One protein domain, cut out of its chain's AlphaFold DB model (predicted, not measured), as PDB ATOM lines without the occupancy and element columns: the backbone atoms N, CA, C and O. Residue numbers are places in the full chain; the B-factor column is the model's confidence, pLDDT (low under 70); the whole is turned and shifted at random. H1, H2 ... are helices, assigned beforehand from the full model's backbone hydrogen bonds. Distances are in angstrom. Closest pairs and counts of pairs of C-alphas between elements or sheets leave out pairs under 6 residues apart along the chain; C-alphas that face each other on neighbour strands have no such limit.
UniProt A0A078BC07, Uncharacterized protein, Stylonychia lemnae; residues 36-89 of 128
ATOM      1  N   ALA A  36     124.207 122.692 143.685       86.31
ATOM      2  CA  ALA A  36     123.297 123.229 142.677       86.31
ATOM      3  C   ALA A  36     123.807 124.550 142.081       86.31
ATOM      4  O   ALA A  36     123.814 124.721 140.861       86.31
ATOM      5  N   GLY A  37     124.271 125.467 142.935       88.94
ATOM      6  CA  GLY A  37     124.833 126.750 142.524       88.94
ATOM      7  C   GLY A  37     126.069 126.587 141.641       88.94
ATOM      8  O   GLY A  37     126.140 127.200 140.577       88.94
ATOM      9  N   ILE A  38     127.003 125.710 142.027       91.56
ATOM     10  CA  ILE A  38     128.200 125.411 141.228       91.56
ATOM     11  C   ILE A  38     127.819 124.824 139.872       91.56
ATOM     12  O   ILE A  38     128.349 125.262 138.853       91.56
ATOM     13  N   ALA A  39     126.903 123.857 139.832       90.12
ATOM     14  CA  ALA A  39     126.507 123.217 138.584       90.12
ATOM     15  C   ALA A  39     125.791 124.194 137.634       90.12
ATOM     16  O   ALA A  39     126.120 124.260 136.448       90.12
ATOM     17  N   GLY A  40     124.863 125.004 138.155       87.88
ATOM     18  CA  GLY A  40     124.178 126.036 137.379       87.88
ATOM     19  C   GLY A  40     125.140 127.107 136.859       87.88
ATOM     20  O   GLY A  40     125.135 127.428 135.669       87.88
ATOM     21  N   PHE A  41     126.023 127.619 137.722       90.75
ATOM     22  CA  PHE A  41     127.028 128.607 137.330       90.75
ATOM     23  C   PHE A  41     128.044 128.035 136.333       90.75
ATOM     24  O   PHE A  41     128.386 128.689 135.348       90.75
ATOM     25  N   GLY A  42     128.481 126.791 136.535       89.94
ATOM     26  CA  GLY A  42     129.351 126.077 135.607       89.94
ATOM     27  C   GLY A  42     128.730 125.965 134.217       89.94
ATOM     28  O   GLY A  42     129.409 126.228 133.225       89.94
ATOM     29  N   MET A  43     127.428 125.676 134.138       89.31
ATOM     30  CA  MET A  43     126.704 125.626 132.867       89.31
ATOM     31  C   MET A  43     126.624 126.999 132.187       89.31
ATOM     32  O   MET A  43     126.853 127.105 130.984       89.31
ATOM     33  N   TYR A  44     126.388 128.067 132.953       88.12
ATOM     34  CA  TYR A  44     126.416 129.435 132.429       88.12
ATOM     35  C   TYR A  44     127.792 129.810 131.851       88.12
ATOM     36  O   TYR A  44     127.884 130.408 130.775       88.12
ATOM     37  N   VAL A  45     128.881 129.445 132.538       90.38
ATOM     38  CA  VAL A  45     130.249 129.682 132.051       90.38
ATOM     39  C   VAL A  45     130.538 128.852 130.798       90.38
ATOM     40  O   VAL A  45     131.129 129.377 129.853       90.38
ATOM     41  N   LEU A  46     130.100 127.591 130.762       90.31
ATOM     42  CA  LEU A  46     130.232 126.708 129.601       90.31
ATOM     43  C   LEU A  46     129.522 127.277 128.371       90.31
ATOM     44  O   LEU A  46     130.141 127.374 127.310       90.31
ATOM     45  N   ASP A  47     128.265 127.698 128.513       87.81
ATOM     46  CA  ASP A  47     127.490 128.250 127.402       87.81
ATOM     47  C   ASP A  47     128.125 129.544 126.864       87.81
ATOM     48  O   ASP A  47     128.337 129.664 125.655       87.81
ATOM     49  N   ASN A  48     128.520 130.476 127.741       84.88
ATOM     50  CA  ASN A  48     129.025 131.786 127.311       84.88
ATOM     51  C   ASN A  48     130.487 131.777 126.850       84.88
ATOM     52  O   ASN A  48     130.820 132.418 125.853       84.88
ATOM     53  N   LYS A  49     131.386 131.094 127.572       87.50
ATOM     54  CA  LYS A  49     132.834 131.170 127.297       87.50
ATOM     55  C   LYS A  49     133.329 130.075 126.365       87.50
ATOM     56  O   LYS A  49     134.192 130.347 125.536       87.50
ATOM     57  N   ILE A  50     132.816 128.855 126.514       86.50
ATOM     58  CA  ILE A  50     133.336 127.684 125.796       86.50
ATOM     59  C   ILE A  50     132.533 127.459 124.520       86.50
ATOM     60  O   ILE A  50     133.091 127.459 123.426       86.50
ATOM     61  N   LEU A  51     131.215 127.316 124.646       88.19
ATOM     62  CA  LEU A  51     130.343 127.028 123.512       88.19
ATOM     63  C   LEU A  51     129.983 128.281 122.707       88.19
ATOM     64  O   LEU A  51     129.556 128.142 121.561       88.19
ATOM     65  N   ARG A  52     130.175 129.480 123.283       85.88
ATOM     66  CA  ARG A  52     129.825 130.781 122.682       85.88
ATOM     67  C   ARG A  52     128.371 130.815 122.188       85.88
ATOM     68  O   ARG A  52     128.081 131.319 121.106       85.88
ATOM     69  N   ARG A  53     127.456 130.231 122.966       80.06
ATOM     70  CA  ARG A  53     126.014 130.173 122.683       80.06
ATOM     71  C   ARG A  53     125.252 131.049 123.669       80.06
ATOM     72  O   ARG A  53     125.723 131.300 124.775       80.06
ATOM     73  N   PHE A  54     124.055 131.484 123.273       76.06
ATOM     74  CA  PHE A  54     123.127 132.120 124.205       76.06
ATOM     75  C   PHE A  54     122.789 131.144 125.330       76.06
ATOM     76  O   PHE A  54     122.439 129.990 125.078       76.06
ATOM     77  N   SER A  55     122.936 131.607 126.569       75.94
ATOM     78  CA  SER A  55     122.678 130.770 127.732       75.94
ATOM     79  C   SER A  55     121.172 130.667 127.955       75.94
ATOM     80  O   SER A  55     120.513 131.632 128.347       75.94
ATOM     81  N   ASP A  56     120.623 129.489 127.674       87.19
ATOM     82  CA  ASP A  56     119.221 129.192 127.931       87.19
ATOM     83  C   ASP A  56     119.016 128.948 129.426       87.19
ATOM     84  O   ASP A  56     119.545 127.991 129.998       87.19
ATOM     85  N   TRP A  57     118.146 129.747 130.045       85.44
ATOM     86  CA  TRP A  57     117.725 129.579 131.442       85.44
ATOM     87  C   TRP A  57     117.349 128.126 131.783       85.44
ATOM     88  O   TRP A  57     117.689 127.626 132.853       85.44
ATOM     89  N   LYS A  58     116.707 127.409 130.850       90.75
ATOM     90  CA  LYS A  58     116.303 126.005 131.035       90.75
ATOM     91  C   LYS A  58     117.498 125.076 131.263       90.75
ATOM     92  O   LYS A  58     117.394 124.144 132.054       90.75
ATOM     93  N   ARG A  59     118.626 125.320 130.589       85.88
ATOM     94  CA  ARG A  59     119.850 124.517 130.726       85.88
ATOM     95  C   ARG A  59     120.536 124.776 132.056       85.88
ATOM     96  O   ARG A  59     120.935 123.824 132.717       85.88
ATOM     97  N   ILE A  60     120.604 126.040 132.469       88.62
ATOM     98  CA  ILE A  60     121.114 126.428 133.788       88.62
ATOM     99  C   ILE A  60     120.254 125.790 134.884       88.62
ATOM    100  O   ILE A  60     120.795 125.183 135.803       88.62
ATOM    101  N   ALA A  61     118.927 125.870 134.765       87.75
ATOM    102  CA  ALA A  61     117.998 125.283 135.726       87.75
ATOM    103  C   ALA A  61     118.127 123.752 135.796       87.75
ATOM    104  O   ALA A  61     118.114 123.186 136.887       87.75
ATOM    105  N   LEU A  62     118.303 123.084 134.651       91.88
ATOM    106  CA  LEU A  62     118.518 121.638 134.589       91.88
ATOM    107  C   LEU A  62     119.875 121.231 135.179       91.88
ATOM    108  O   LEU A  62     119.961 120.248 135.909       91.88
ATOM    109  N   ALA A  63     120.932 121.996 134.911       89.50
ATOM    110  CA  ALA A  63     122.242 121.763 135.511       89.50
ATOM    111  C   ALA A  63     122.209 121.991 137.029       89.50
ATOM    112  O   ALA A  63     122.754 121.188 137.783       89.50
ATOM    113  N   ALA A  64     121.522 123.037 137.491       88.81
ATOM    114  CA  ALA A  64     121.352 123.320 138.910       88.81
ATOM    115  C   ALA A  64     120.546 122.225 139.621       88.81
ATOM    116  O   ALA A  64     120.949 121.777 140.692       88.81
ATOM    117  N   SER A  65     119.447 121.742 139.032       88.25
ATOM    118  CA  SER A  65     118.662 120.650 139.620       88.25
ATOM    119  C   SER A  65     119.438 119.331 139.641       88.25
ATOM    120  O   SER A  65     119.424 118.635 140.655       88.25
ATOM    121  N   ALA A  66     120.196 119.017 138.586       89.06
ATOM    122  CA  ALA A  66     121.100 117.869 138.576       89.06
ATOM    123  C   ALA A  66     122.185 117.996 139.661       89.06
ATOM    124  O   ALA A  66     122.411 117.059 140.428       89.06
ATOM    125  N   GLY A  67     122.802 119.174 139.788       84.31
ATOM    126  CA  GLY A  67     123.771 119.479 140.839       84.31
ATOM    127  C   GLY A  67     123.180 119.363 142.243       84.31
ATOM    128  O   GLY A  67     123.845 118.844 143.140       84.31
ATOM    129  N   PHE A  68     121.923 119.769 142.435       87.38
ATOM    130  CA  PHE A  68     121.206 119.606 143.700       87.38
ATOM    131  C   PHE A  68     121.039 118.132 144.066       87.38
ATOM    132  O   PHE A  68     121.337 117.744 145.193       87.38
ATOM    133  N   VAL A  69     120.604 117.297 143.118       86.31
ATOM    134  CA  VAL A  69     120.419 115.854 143.344       86.31
ATOM    135  C   VAL A  69     121.752 115.175 143.654       86.31
ATOM    136  O   VAL A  69     121.829 114.394 144.600       86.31
ATOM    137  N   ILE A  70     122.817 115.506 142.922       84.44
ATOM    138  CA  ILE A  70     124.162 114.965 143.171       84.44
ATOM    139  C   ILE A  70     124.677 115.406 144.546       84.44
ATOM    140  O   ILE A  70     125.170 114.580 145.312       84.44
ATOM    141  N   GLY A  71     124.515 116.685 144.891       79.38
ATOM    142  CA  GLY A  71     124.896 117.220 146.198       79.38
ATOM    143  C   GLY A  71     124.098 116.587 147.337       79.38
ATOM    144  O   GLY A  71     124.666 116.245 148.372       79.38
ATOM    145  N   ALA A  72     122.804 116.343 147.119       77.06
ATOM    146  CA  ALA A  72     121.968 115.595 148.041       77.06
ATOM    147  C   ALA A  72     122.511 114.171 148.217       77.06
ATOM    148  O   ALA A  72     122.841 113.804 149.340       77.06
ATOM    149  N   ILE A  73     122.698 113.391 147.147       79.56
ATOM    150  CA  ILE A  73     123.229 112.017 147.229       79.56
ATOM    151  C   ILE A  73     124.596 111.980 147.930       79.56
ATOM    152  O   ILE A  73     124.813 111.133 148.796       79.56
ATOM    153  N   GLY A  74     125.496 112.915 147.618       72.75
ATOM    154  CA  GLY A  74     126.795 113.030 148.285       72.75
ATOM    155  C   GLY A  74     126.656 113.305 149.783       72.75
ATOM    156  O   GLY A  74     127.279 112.623 150.596       72.75
ATOM    157  N   SER A  75     125.761 114.221 150.166       69.12
ATOM    158  CA  SER A  75     125.449 114.475 151.577       69.12
ATOM    159  C   SER A  75     124.837 113.248 152.271       69.12
ATOM    160  O   SER A  75     125.123 113.015 153.441       69.12
ATOM    161  N   TYR A  76     124.079 112.411 151.544       60.97
ATOM    162  CA  TYR A  76     123.513 111.147 152.031       60.97
ATOM    163  C   TYR A  76     124.557 110.036 152.222       60.97
ATOM    164  O   TYR A  76     124.389 109.205 153.109       60.97
ATOM    165  N   GLN A  77     125.643 109.991 151.452       61.38
ATOM    166  CA  GLN A  77     126.701 108.992 151.680       61.38
ATOM    167  C   GLN A  77     127.551 109.318 152.915       61.38
ATOM    168  O   GLN A  77     128.006 108.416 153.612       61.38
ATOM    169  N   VAL A  78     127.670 110.603 153.262       57.31
ATOM    170  CA  VAL A  78     128.223 111.051 154.555       57.31
ATOM    171  C   VAL A  78     127.243 110.768 155.716       57.31
ATOM    172  O   VAL A  78     127.602 110.850 156.890       57.31
ATOM    173  N   ARG A  79     125.996 110.389 155.406       51.97
ATOM    174  CA  ARG A  79     124.851 110.248 156.318       51.97
ATOM    175  C   ARG A  79     124.616 108.811 156.788       51.97
ATOM    176  O   ARG A  79     123.473 108.361 156.844       51.97
ATOM    177  N   SER A  80     125.653 108.087 157.194       45.91
ATOM    178  CA  SER A  80     125.433 106.796 157.861       45.91
ATOM    179  C   SER A  80     124.952 106.919 159.318       45.91
ATOM    180  O   SER A  80     124.850 105.897 159.989       45.91
ATOM    181  N   THR A  81     124.639 108.113 159.856       46.91
ATOM    182  CA  THR A  81     124.321 108.212 161.303       46.91
ATOM    183  C   THR A  81     123.204 109.177 161.720       46.91
ATOM    184  O   THR A  81     122.651 108.972 162.790       46.91
ATOM    185  N   ILE A  82     122.790 110.179 160.932       49.44
ATOM    186  CA  ILE A  82     121.859 111.205 161.456       49.44
ATOM    187  C   ILE A  82     120.528 111.202 160.690       49.44
ATOM    188  O   ILE A  82     120.427 111.574 159.515       49.44
ATOM    189  N   GLN A  83     119.502 110.655 161.347       50.88
ATOM    190  CA  GLN A  83     118.145 110.518 160.831       50.88
ATOM    191  C   GLN A  83     117.373 111.841 160.977       50.88
ATOM    192  O   GLN A  83     117.393 112.474 162.022       50.88
ATOM    193  N   ARG A  84     116.609 112.211 159.943       53.00
ATOM    194  CA  ARG A  84     115.902 113.503 159.795       53.00
ATOM    195  C   ARG A  84     114.924 113.863 160.925       53.00
ATOM    196  O   ARG A  84     114.579 115.028 161.047       53.00
ATOM    197  N   LYS A  85     114.430 112.882 161.692       49.47
ATOM    198  CA  LYS A  85     113.561 113.136 162.857       49.47
ATOM    199  C   LYS A  85     114.371 113.551 164.090       49.47
ATOM    200  O   LYS A  85     113.964 114.471 164.786       49.47
ATOM    201  N   LEU A  86     115.548 112.948 164.267       51.06
ATOM    202  CA  LEU A  86     116.509 113.284 165.317       51.06
ATOM    203  C   LEU A  86     117.011 114.731 165.165       51.06
ATOM    204  O   LEU A  86     117.169 115.437 166.151       51.06
ATOM    205  N   ASP A  87     117.200 115.192 163.922       58.00
ATOM    206  CA  ASP A  87     117.646 116.561 163.627       58.00
ATOM    207  C   ASP A  87     116.710 117.628 164.214       58.00
ATOM    208  O   ASP A  87     117.180 118.668 164.665       58.00
ATOM    209  N   MET A  88     115.394 117.384 164.221       60.91
ATOM    210  CA  MET A  88     114.413 118.361 164.698       60.91
ATOM    211  C   MET A  88     114.362 118.408 166.228       60.91
ATOM    212  O   MET A  88     114.395 119.494 166.793       60.91
ATOM    213  N   GLU A  89     114.391 117.247 166.888       59.53
ATOM    214  CA  GLU A  89     114.449 117.148 168.356       59.53
ATOM    215  C   GLU A  89     115.764 117.713 168.913       59.53
ATOM    216  O   GLU A  89     115.769 118.391 169.936       59.53
TER     217      GLU A  89
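Overview. This is residues 36 to 89 of the 128 residues of an uncharacterized protein of Stylonychia lemnae (UniProt A0A078BC07). A helical hairpin of H1 and the longer H2 makes the body, and a tail sticks out from it, residues 73 to 89, with the short H3 at its end. Without this tail, of which residues 73 to 77 belong to H2, the body of 37 residues spans 31 by 15 by 10 A, and the tail adds to the length of the whole. The printed part has 54 residues with three named helices, H1, H2 and H3 in that order, and no named strand; the class is all helix. It is extended, with a radius of gyration of the C-alphas of 15.6 A and spans of 49 by 16 by 11 A.

Along the chain. H1, residues 36 to 50, begins at C-alpha 36 at (123.297, 123.229, 142.677) and is 20.1 A long. H2, residues 57 to 77, is 30.2 A long. H3, residues 86 to 89, ends at C-alpha 89 at (114.449, 117.148, 168.356).

Arrangement. H1 and H2 touch as a hairpin, opposite ways at a steep tilt of 42 degrees; their closest C-alphas, of Ala 36 and Gly 67, are 4.2 A apart. H3 is apart from both. In H1 and H2 every O i to N i+4 pair is within hydrogen-bond range; H3 is too short for such a pair.

Size, cuts and confidence. The C-alphas farthest apart, of Arg 52 and Glu 89, are 50.1 A apart. The printed part has no cut, and both links are short. Model confidence is under 70 in residues 75 to 89.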